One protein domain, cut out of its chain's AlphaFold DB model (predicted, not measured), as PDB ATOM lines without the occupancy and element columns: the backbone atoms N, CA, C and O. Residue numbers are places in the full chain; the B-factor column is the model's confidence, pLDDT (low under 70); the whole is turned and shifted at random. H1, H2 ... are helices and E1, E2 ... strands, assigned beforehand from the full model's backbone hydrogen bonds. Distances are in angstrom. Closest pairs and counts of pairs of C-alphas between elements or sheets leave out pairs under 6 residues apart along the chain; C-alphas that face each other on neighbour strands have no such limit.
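AT A GLANCE: This is residues 359 to 435 of the 524 residues of the protein "Reverse transcriptase domain-containing protein" of Gallionellales bacterium RBG_16_56_9 (UniProt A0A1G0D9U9). Two long helices, H1 and H2, run side by side in opposite ways, and the shorter helix H3 joins them to make a loose triangle of three helices with shallow tilts. A small two-stranded hairpin, E1 and E2, lies at one end of the long axis between H1 and H2 in the chain, while the short helix H4 and the strand E3 follow H3. The printed part has 77 residues, with four named helices and three named strands in the order H1, E1, E2, H2, H3, H4, E3; the sheet E1 - E2 is antiparallel, and the class is mostly helix. The whole is compact, with a radius of gyration of the C-alphas of 12.7 A, yet elongated in outline, spanning 38 by 23 by 21 A.

IN THESE COORDINATES: The sheet is made of E1, residues 378 to 381, 9.8 A long, and E2, residues 384 to 387, 10.2 A long. Before it comes H1, residues 360 to 377, 25.5 A long, with C-alpha 360 at (25.589, 38.532, -13.611). After it comes H2, residues 391 to 409, the longest helix at 26.5 A, with C-alpha 409 at (21.491, 32.736, -27.016). H3 is residues 414 to 423, 14.3 A long. H4 is residues 427 to 430, and E3 is residues 431 to 433, ending with C-alpha 433 at (16.629, 43.753, -32.212).

HOW THE PARTS SIT: E1 and E2 form a hairpin at 148 degrees, with N 381 and O 384 within hydrogen-bond range at 2.8 A and N 379 and O 386 at 2.9 A. The closest C-alphas of H1 and E2 are those of His 377 and Ile 387, 5.5 A apart. H1 and H2 are close but not clearly touching, nearest at the C-alphas of Cys 366 and Tyr 404, 7.0 A, with a shallow tilt of 16 degrees, opposite ways. H1 and H3 are also close but not clearly touching, at Lys 367 and Ile 420, C-alphas 7.6 A apart, with a shallow tilt of 31 degrees, the same way. H2 and H3 are close but not clearly touching, at Phe 408 and Arg 417, C-alphas 7.7 A apart, with a shallow tilt of 33 degrees, only just short of steep, opposite ways. H3 and H4 are close but not clearly touching, at Phe 421 and Leu 427, C-alphas 6.6 A apart. E2 and H4 are near each other, with 5 pairs of C-alphas within 10 A. E3 pairs with no named strand; its closest C-alpha to H3 is that of Leu 433, 7.6 A from that of His 418. H2 is apart from H4 and E3. Each O i to N i+4 pair is within hydrogen-bond range in H1, H2 and H3, and H4 is too short for such a pair.

THE WHOLE: The two C-alphas farthest apart are those of Ala 382 and His 410, 40.3 A. The printed part has no cut, and each link between named elements is tight. The mean pLDDT of the printed part is 90.1, and residue 383 alone is under 70.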
ATOM      1  N   ARG A 359      25.274  34.456 -16.270       95.62
ATOM      2  CA  ARG A 359      25.838  34.918 -14.990       95.62
ATOM      3  C   ARG A 359      25.903  36.452 -14.923       95.62
ATOM      4  O   ARG A 359      26.378  37.067 -15.884       95.62
ATOM      5  N   PRO A 360      25.561  37.075 -13.776       94.50
ATOM      6  CA  PRO A 360      25.589  38.532 -13.611       94.50
ATOM      7  C   PRO A 360      26.918  39.177 -14.008       94.50
ATOM      8  O   PRO A 360      26.920  40.186 -14.706       94.50
ATOM      9  N   ARG A 361      28.050  38.542 -13.671       93.56
ATOM     10  CA  ARG A 361      29.389  39.028 -14.047       93.56
ATOM     11  C   ARG A 361      29.576  39.204 -15.561       93.56
ATOM     12  O   ARG A 361      30.256  40.126 -15.994       93.56
ATOM     13  N   VAL A 362      28.982  38.324 -16.377       94.56
ATOM     14  CA  VAL A 362      29.091  38.380 -17.848       94.56
ATOM     15  C   VAL A 362      28.277  39.560 -18.367       94.56
ATOM     16  O   VAL A 362      28.757  40.328 -19.197       94.56
ATOM     17  N   VAL A 363      27.074  39.745 -17.817       96.00
ATOM     18  CA  VAL A 363      26.200  40.879 -18.131       96.00
ATOM     19  C   VAL A 363      26.853  42.200 -17.730       96.00
ATOM     20  O   VAL A 363      26.870  43.133 -18.525       96.00
ATOM     21  N   GLN A 364      27.423  42.287 -16.529       95.31
ATOM     22  CA  GLN A 364      28.136  43.476 -16.056       95.31
ATOM     23  C   GLN A 364      29.330  43.809 -16.952       95.31
ATOM     24  O   GLN A 364      29.505  44.964 -17.317       95.31
ATOM     25  N   HIS A 365      30.102  42.808 -17.376       94.06
ATOM     26  CA  HIS A 365      31.222  43.022 -18.290       94.06
ATOM     27  C   HIS A 365      30.767  43.492 -19.685       94.06
ATOM     28  O   HIS A 365      31.399  44.369 -20.272       94.06
ATOM     29  N   CYS A 366      29.649  42.970 -20.202       96.00
ATOM     30  CA  CYS A 366      29.021  43.478 -21.426       96.00
ATOM     31  C   CYS A 366      28.605  44.949 -21.272       96.00
ATOM     32  O   CYS A 366      29.008  45.789 -22.074       96.00
ATOM     33  N   LYS A 367      27.883  45.273 -20.191       97.06
ATOM     34  CA  LYS A 367      27.457  46.643 -19.873       97.06
ATOM     35  C   LYS A 367      28.649  47.592 -19.744       97.06
ATOM     36  O   LYS A 367      28.618  48.658 -20.336       97.06
ATOM     37  N   ALA A 368      29.710  47.192 -19.044       96.00
ATOM     38  CA  ALA A 368      30.917  47.999 -18.885       96.00
ATOM     39  C   ALA A 368      31.593  48.302 -20.232       96.00
ATOM     40  O   ALA A 368      31.987  49.439 -20.473       96.00
ATOM     41  N   LYS A 369      31.672  47.318 -21.141       95.88
ATOM     42  CA  LYS A 369      32.203  47.540 -22.496       95.88
ATOM     43  C   LYS A 369      31.332  48.479 -23.324       95.88
ATOM     44  O   LYS A 369      31.874  49.332 -24.016       95.88
ATOM     45  N   LEU A 370      30.010  48.336 -23.247       97.00
ATOM     46  CA  LEU A 370      29.076  49.235 -23.930       97.00
ATOM     47  C   LEU A 370      29.164  50.662 -23.386       97.00
ATOM     48  O   LEU A 370      29.194  51.600 -24.170       97.00
ATOM     49  N   THR A 371      29.269  50.827 -22.067       96.75
ATOM     50  CA  THR A 371      29.483  52.134 -21.433       96.75
ATOM     51  C   THR A 371      30.807  52.757 -21.868       96.75
ATOM     52  O   THR A 371      30.811  53.910 -22.282       96.75
ATOM     53  N   ALA A 372      31.911  52.005 -21.834       95.81
ATOM     54  CA  ALA A 372      33.221  52.509 -22.249       95.81
ATOM     55  C   ALA A 372      33.237  52.925 -23.729       95.81
ATOM     56  O   ALA A 372      33.777  53.972 -24.066       95.81
ATOM     57  N   TRP A 373      32.603  52.134 -24.600       95.50
ATOM     58  CA  TRP A 373      32.454  52.487 -26.011       95.50
ATOM     59  C   TRP A 373      31.586  53.741 -26.183       95.50
ATOM     60  O   TRP A 373      31.957  54.656 -26.912       95.50
ATOM     61  N   ALA A 374      30.463  53.827 -25.461       93.69
ATOM     62  CA  ALA A 374      29.568  54.977 -25.523       93.69
ATOM     63  C   ALA A 374      30.254  56.275 -25.076       93.69
ATOM     64  O   ALA A 374      30.116  57.285 -25.749       93.69
ATOM     65  N   MET A 375      31.059  56.241 -24.011       94.25
ATOM     66  CA  MET A 375      31.828  57.405 -23.544       94.25
ATOM     67  C   MET A 375      32.789  57.964 -24.604       94.25
ATOM     68  O   MET A 375      33.091  59.152 -24.588       94.25
ATOM     69  N   GLN A 376      33.279  57.119 -25.512       92.81
ATOM     70  CA  GLN A 376      34.223  57.521 -26.557       92.81
ATOM     71  C   GLN A 376      33.529  57.996 -27.837       92.81
ATOM     72  O   GLN A 376      34.080  58.825 -28.559       92.81
ATOM     73  N   HIS A 377      32.339  57.466 -28.132       87.81
ATOM     74  CA  HIS A 377      31.729  57.588 -29.456       87.81
ATOM     75  C   HIS A 377      30.335  58.210 -29.468       87.81
ATOM     76  O   HIS A 377      29.886  58.626 -30.529       87.81
ATOM     77  N   VAL A 378      29.635  58.284 -28.340       86.50
ATOM     78  CA  VAL A 378      28.251  58.765 -28.268       86.50
ATOM     79  C   VAL A 378      28.238  60.146 -27.623       86.50
ATOM     80  O   VAL A 378      28.742  60.319 -26.514       86.50
ATOM     81  N   LYS A 379      27.649  61.133 -28.305       83.38
ATOM     82  CA  LYS A 379      27.479  62.496 -27.792       83.38
ATOM     83  C   LYS A 379      25.999  62.843 -27.700       83.38
ATOM     84  O   LYS A 379      25.220  62.535 -28.598       83.38
ATOM     85  N   GLN A 380      25.626  63.502 -26.609       80.88
ATOM     86  CA  GLN A 380      24.313  64.118 -26.480       80.88
ATOM     87  C   GLN A 380      24.393  65.545 -27.026       80.88
ATOM     88  O   GLN A 380      25.266  66.313 -26.625       80.88
ATOM     89  N   THR A 381      23.491  65.892 -27.935       74.94
ATOM     90  CA  THR A 381      23.354  67.233 -28.514       74.94
ATOM     91  C   THR A 381      21.929  67.749 -28.311       74.94
ATOM     92  O   THR A 381      21.040  66.981 -27.936       74.94
ATOM     93  N   ALA A 382      21.691  69.032 -28.595       70.19
ATOM     94  CA  ALA A 382      20.351  69.625 -28.555       70.19
ATOM     95  C   ALA A 382      19.351  68.937 -29.510       70.19
ATOM     96  O   ALA A 382      18.155  68.932 -29.243       70.19
ATOM     97  N   LEU A 383      19.841  68.310 -30.588       65.94
ATOM     98  CA  LEU A 383      19.039  67.601 -31.595       65.94
ATOM     99  C   LEU A 383      18.897  66.094 -31.310       65.94
ATOM    100  O   LEU A 383      18.317  65.361 -32.107       65.94
ATOM    101  N   GLY A 384      19.440  65.613 -30.187       74.00
ATOM    102  CA  GLY A 384      19.418  64.204 -29.798       74.00
ATOM    103  C   GLY A 384      20.804  63.563 -29.741       74.00
ATOM    104  O   GLY A 384      21.821  64.227 -29.526       74.00
ATOM    105  N   ILE A 385      20.835  62.236 -29.878       77.94
ATOM    106  CA  ILE A 385      22.053  61.429 -29.759       77.94
ATOM    107  C   ILE A 385      22.783  61.381 -31.102       77.94
ATOM    108  O   ILE A 385      22.216  60.936 -32.099       77.94
ATOM    109  N   THR A 386      24.066  61.736 -31.110       75.19
ATOM    110  CA  THR A 386      24.959  61.548 -32.259       75.19
ATOM    111  C   THR A 386      26.036  60.510 -31.951       75.19
ATOM    112  O   THR A 386      26.469  60.348 -30.808       75.19
ATOM    113  N   ILE A 387      26.478  59.779 -32.980       80.44
ATOM    114  CA  ILE A 387      27.552  58.784 -32.869       80.44
ATOM    115  C   ILE A 387      28.706  59.188 -33.787       80.44
ATOM    116  O   ILE A 387      28.548  59.287 -35.001       80.44
ATOM    117  N   HIS A 388      29.883  59.387 -33.198       79.50
ATOM    118  CA  HIS A 388      31.130  59.724 -33.875       79.50
ATOM    119  C   HIS A 388      32.095  58.534 -33.775       79.50
ATOM    120  O   HIS A 388      32.882  58.416 -32.832       79.50
ATOM    121  N   ALA A 389      32.019  57.623 -34.746       76.00
ATOM    122  CA  ALA A 389      32.852  56.425 -34.800       76.00
ATOM    123  C   ALA A 389      33.373  56.181 -36.221       76.00
ATOM    124  O   ALA A 389      32.627  56.273 -37.190       76.00
ATOM    125  N   LEU A 390      34.659  55.841 -36.333       77.00
ATOM    126  CA  LEU A 390      35.259  55.386 -37.588       77.00
ATOM    127  C   LEU A 390      34.855  53.925 -37.878       77.00
ATOM    128  O   LEU A 390      34.584  53.184 -36.926       77.00
ATOM    129  N   PRO A 391      34.906  53.457 -39.143       75.19
ATOM    130  CA  PRO A 391      34.545  52.082 -39.504       75.19
ATOM    131  C   PRO A 391      35.195  50.995 -38.621       75.19
ATOM    132  O   PRO A 391      34.470  50.147 -38.101       75.19
ATOM    133  N   PRO A 392      36.507  51.056 -38.292       78.38
ATOM    134  CA  PRO A 392      37.124  50.044 -37.432       78.38
ATOM    135  C   PRO A 392      36.554  49.995 -36.006       78.38
ATOM    136  O   PRO A 392      36.630  48.956 -35.349       78.38
ATOM    137  N   ALA A 393      36.016  51.106 -35.494       81.19
ATOM    138  CA  ALA A 393      35.379  51.152 -34.180       81.19
ATOM    139  C   ALA A 393      33.973  50.524 -34.209       81.19
ATOM    140  O   ALA A 393      33.573  49.885 -33.232       81.19
ATOM    141  N   LEU A 394      33.254  50.651 -35.331       83.50
ATOM    142  CA  LEU A 394      31.970  49.982 -35.563       83.50
ATOM    143  C   LEU A 394      32.149  48.467 -35.715       83.50
ATOM    144  O   LEU A 394      31.426  47.709 -35.071       83.50
ATOM    145  N   ASP A 395      33.170  48.019 -36.451       83.38
ATOM    146  CA  ASP A 395      33.506  46.593 -36.571       83.38
ATOM    147  C   ASP A 395      33.827  45.973 -35.205       83.38
ATOM    148  O   ASP A 395      33.396  44.864 -34.877       83.38
ATOM    149  N   GLN A 396      34.569  46.705 -34.366       89.19
ATOM    150  CA  GLN A 396      34.868  46.281 -32.997       89.19
ATOM    151  C   GLN A 396      33.605  46.174 -32.139       89.19
ATOM    152  O   GLN A 396      33.465  45.203 -31.389       89.19
ATOM    153  N   LEU A 397      32.685  47.136 -32.254       92.50
ATOM    154  CA  LEU A 397      31.397  47.104 -31.563       92.50
ATOM    155  C   LEU A 397      30.548  45.914 -32.027       92.50
ATOM    156  O   LEU A 397      30.049  45.165 -31.188       92.50
ATOM    157  N   GLN A 398      30.427  45.702 -33.338       91.19
ATOM    158  CA  GLN A 398      29.673  44.591 -33.913       91.19
ATOM    159  C   GLN A 398      30.249  43.242 -33.476       91.19
ATOM    160  O   GLN A 398      29.505  42.387 -33.002       91.19
ATOM    161  N   ALA A 399      31.570  43.056 -33.555       90.94
ATOM    162  CA  ALA A 399      32.228  41.833 -33.101       90.94
ATOM    163  C   ALA A 399      32.030  41.595 -31.593       90.94
ATOM    164  O   ALA A 399      31.809  40.462 -31.155       90.94
ATOM    165  N   MET A 400      32.081  42.661 -30.788       95.06
ATOM    166  CA  MET A 400      31.831  42.595 -29.349       95.06
ATOM    167  C   MET A 400      30.384  42.182 -29.050       95.06
ATOM    168  O   MET A 400      30.172  41.248 -28.275       95.06
ATOM    169  N   LEU A 401      29.404  42.823 -29.688       95.44
ATOM    170  CA  LEU A 401      27.987  42.509 -29.522       95.44
ATOM    171  C   LEU A 401      27.660  41.097 -30.003       95.44
ATOM    172  O   LEU A 401      27.031  40.354 -29.254       95.44
ATOM    173  N   ALA A 402      28.154  40.689 -31.175       93.38
ATOM    174  CA  ALA A 402      27.981  39.337 -31.703       93.38
ATOM    175  C   ALA A 402      28.512  38.274 -30.728       93.38
ATOM    176  O   ALA A 402      27.843  37.273 -30.471       93.38
ATOM    177  N   SER A 403      29.673  38.519 -30.112       94.12
ATOM    178  CA  SER A 403      30.236  37.615 -29.105       94.12
ATOM    179  C   SER A 403      29.326  37.459 -27.881       94.12
ATOM    180  O   SER A 403      29.109  36.334 -27.427       94.12
ATOM    181  N   TYR A 404      28.782  38.553 -27.339       96.25
ATOM    182  CA  TYR A 404      27.875  38.471 -26.190       96.25
ATOM    183  C   TYR A 404      26.507  37.906 -26.557       96.25
ATOM    184  O   TYR A 404      25.982  37.095 -25.801       96.25
ATOM    185  N   TRP A 405      25.941  38.289 -27.702       95.31
ATOM    186  CA  TRP A 405      24.646  37.781 -28.153       95.31
ATOM    187  C   TRP A 405      24.688  36.277 -28.407       95.31
ATOM    188  O   TRP A 405      23.779  35.587 -27.951       95.31
ATOM    189  N   GLY A 406      25.767  35.770 -29.015       94.69
ATOM    190  CA  GLY A 406      25.985  34.332 -29.164       94.69
ATOM    191  C   GLY A 406      26.082  33.615 -27.814       94.69
ATOM    192  O   GLY A 406      25.462  32.577 -27.615       94.69
ATOM    193  N   HIS A 407      26.773  34.197 -26.822       95.12
ATOM    194  CA  HIS A 407      26.785  33.639 -25.459       95.12
ATOM    195  C   HIS A 407      25.388  33.658 -24.816       95.12
ATOM    196  O   HIS A 407      24.987  32.697 -24.158       95.12
ATOM    197  N   PHE A 408      24.637  34.749 -24.980       96.38
ATOM    198  CA  PHE A 408      23.303  34.918 -24.401       96.38
ATOM    199  C   PHE A 408      22.267  33.979 -25.019       96.38
ATOM    200  O   PHE A 408      21.363  33.551 -24.304       96.38
ATOM    201  N   GLU A 409      22.395  33.638 -26.298       94.31
ATOM    202  CA  GLU A 409      21.491  32.736 -27.016       94.31
ATOM    203  C   GLU A 409      21.396  31.338 -26.383       94.31
ATOM    204  O   GLU A 409      20.324  30.743 -26.349       94.31
ATOM    205  N   HIS A 410      22.468  30.856 -25.752       94.56
ATOM    206  CA  HIS A 410      22.461  29.584 -25.018       94.56
ATOM    207  C   HIS A 410      21.792  29.659 -23.625       94.56
ATOM    208  O   HIS A 410      21.883  28.723 -22.823       94.56
ATOM    209  N   ALA A 411      21.126  30.770 -23.302       95.94
ATOM    210  CA  ALA A 411      20.377  30.977 -22.068       95.94
ATOM    211  C   ALA A 411      18.978  31.542 -22.343       95.94
ATOM    212  O   ALA A 411      18.704  32.114 -23.394       95.94
ATOM    213  N   HIS A 412      18.092  31.449 -21.350       95.69
ATOM    214  CA  HIS A 412      16.778  32.091 -21.389       95.69
ATOM    215  C   HIS A 412      16.972  33.592 -21.151       95.69
ATOM    216  O   HIS A 412      16.848  34.090 -20.032       95.69
ATOM    217  N   SER A 413      17.382  34.296 -22.207       95.94
ATOM    218  CA  SER A 413      17.947  35.642 -22.133       95.94
ATOM    219  C   SER A 413      17.179  36.676 -22.951       95.94
ATOM    220  O   SER A 413      17.591  37.828 -22.969       95.94
ATOM    221  N   VAL A 414      16.061  36.324 -23.597       95.75
ATOM    222  CA  VAL A 414      15.282  37.249 -24.449       95.75
ATOM    223  C   VAL A 414      14.990  38.564 -23.722       95.75
ATOM    224  O   VAL A 414      15.406  39.623 -24.182       95.75
ATOM    225  N   ARG A 415      14.406  38.497 -22.518       96.06
ATOM    226  CA  ARG A 415      14.134  39.681 -21.682       96.06
ATOM    227  C   ARG A 415      15.403  40.457 -21.315       96.06
ATOM    228  O   ARG A 415      15.396  41.680 -21.309       96.06
ATOM    229  N   LEU A 416      16.501  39.753 -21.032       96.25
ATOM    230  CA  LEU A 416      17.794  40.371 -20.729       96.25
ATOM    231  C   LEU A 416      18.358  41.122 -21.944       96.25
ATOM    232  O   LEU A 416      18.865  42.227 -21.781       96.25
ATOM    233  N   ARG A 417      18.276  40.536 -23.144       96.19
ATOM    234  CA  ARG A 417      18.752  41.144 -24.393       96.19
ATOM    235  C   ARG A 417      17.980  42.424 -24.699       96.19
ATOM    236  O   ARG A 417      18.614  43.453 -24.911       96.19
ATOM    237  N   HIS A 418      16.650  42.382 -24.594       96.06
ATOM    238  CA  HIS A 418      15.792  43.570 -24.695       96.06
ATOM    239  C   HIS A 418      16.149  44.619 -23.634       96.06
ATOM    240  O   HIS A 418      16.406  45.765 -23.975       96.06
ATOM    241  N   ALA A 419      16.301  44.232 -22.365       96.44
ATOM    242  CA  ALA A 419      16.661  45.172 -21.299       96.44
ATOM    243  C   ALA A 419      18.038  45.840 -21.494       96.44
ATOM    244  O   ALA A 419      18.219  47.003 -21.137       96.44
ATOM    245  N   ILE A 420      19.032  45.124 -22.040       96.25
ATOM    246  CA  ILE A 420      20.327  45.724 -22.405       96.25
ATOM    247  C   ILE A 420      20.133  46.719 -23.552       96.25
ATOM    248  O   ILE A 420      20.679  47.817 -23.491       96.25
ATOM    249  N   PHE A 421      19.357  46.345 -24.565       94.62
ATOM    250  CA  PHE A 421      19.114  47.171 -25.742       94.62
ATOM    251  C   PHE A 421      18.359  48.466 -25.412       94.62
ATOM    252  O   PHE A 421      18.729  49.529 -25.898       94.62
ATOM    253  N   GLU A 422      17.382  48.402 -24.506       94.44
ATOM    254  CA  GLU A 422      16.674  49.582 -23.994       94.44
ATOM    255  C   GLU A 422      17.575  50.471 -23.132       94.44
ATOM    256  O   GLU A 422      17.593  51.689 -23.292       94.44
ATOM    257  N   ARG A 423      18.394  49.872 -22.255       95.31
ATOM    258  CA  ARG A 423      19.337  50.630 -21.419       95.31
ATOM    259  C   ARG A 423      20.351  51.420 -22.247       95.31
ATOM    260  O   ARG A 423      20.767  52.497 -21.833       95.31
ATOM    261  N   PHE A 424      20.788  50.869 -23.373       95.25
ATOM    262  CA  PHE A 424      21.699  51.531 -24.302       95.25
ATOM    263  C   PHE A 424      20.937  51.928 -25.565       95.25
ATOM    264  O   PHE A 424      21.252  51.451 -26.649       95.25
ATOM    265  N   ALA A 425      19.943  52.810 -25.419       90.00
ATOM    266  CA  ALA A 425      19.036  53.203 -26.498       90.00
ATOM    267  C   ALA A 425      19.749  53.701 -27.773       90.00
ATOM    268  O   ALA A 425      19.230  53.506 -28.869       90.00
ATOM    269  N   TRP A 426      20.964  54.258 -27.662       89.50
ATOM    270  CA  TRP A 426      21.795  54.636 -28.814       89.50
ATOM    271  C   TRP A 426      22.125  53.451 -29.739       89.50
ATOM    272  O   TRP A 426      22.345  53.649 -30.932       89.50
ATOM    273  N   LEU A 427      22.099  52.209 -29.239       92.19
ATOM    274  CA  LEU A 427      22.244  51.011 -30.067       92.19
ATOM    275  C   LEU A 427      21.149  50.918 -31.131       92.19
ATOM    276  O   LEU A 427      21.423  50.362 -32.186       92.19
ATOM    277  N   LYS A 428      19.951  51.478 -30.902       88.38
ATOM    278  CA  LYS A 428      18.839  51.471 -31.872       88.38
ATOM    279  C   LYS A 428      19.172  52.219 -33.159       88.38
ATOM    280  O   LYS A 428      18.601  51.892 -34.197       88.38
ATOM    281  N   ILE A 429      20.097  53.182 -33.095       83.25
ATOM    282  CA  ILE A 429      20.606  53.911 -34.263       83.25
ATOM    283  C   ILE A 429      21.392  52.958 -35.158       83.25
ATOM    284  O   ILE A 429      21.292  53.032 -36.370       83.25
ATOM    285  N   LEU A 430      22.160  52.048 -34.565       85.38
ATOM    286  CA  LEU A 430      23.134  51.202 -35.248       85.38
ATOM    287  C   LEU A 430      22.601  49.793 -35.540       85.38
ATOM    288  O   LEU A 430      22.941  49.179 -36.549       85.38
ATOM    289  N   PHE A 431      21.735  49.275 -34.683       90.25
ATOM    290  CA  PHE A 431      21.255  47.905 -34.718       90.25
ATOM    291  C   PHE A 431      19.730  47.852 -34.600       90.25
ATOM    292  O   PHE A 431      19.078  48.769 -34.097       90.25
ATOM    293  N   ALA A 432      19.160  46.741 -35.047       89.25
ATOM    294  CA  ALA A 432      17.789  46.337 -34.794       89.25
ATOM    295  C   ALA A 432      17.793  45.055 -33.951       89.25
ATOM    296  O   ALA A 432      18.659  44.193 -34.119       89.25
ATOM    297  N   LEU A 433      16.825  44.936 -33.043       92.38
ATOM    298  CA  LEU A 433      16.629  43.753 -32.212       92.38
ATOM    299  C   LEU A 433      15.269  43.137 -32.551       92.38
ATOM    300  O   LEU A 433      14.246  43.811 -32.459       92.38
ATOM    301  N   THR A 434      15.250  41.868 -32.949       91.12
ATOM    302  CA  THR A 434      14.000  41.152 -33.245       91.12
ATOM    303  C   THR A 434      13.223  40.835 -31.958       91.12
ATOM    304  O   THR A 434      13.812  40.814 -30.870       91.12
ATOM    305  N   PRO A 435      11.923  40.485 -32.035       91.19
ATOM    306  CA  PRO A 435      11.166  40.013 -30.871       91.19
ATOM    307  C   PRO A 435      11.816  38.803 -30.180       91.19
ATOM    308  O   PRO A 435      11.863  38.741 -28.951       91.19
TER     309      PRO A 435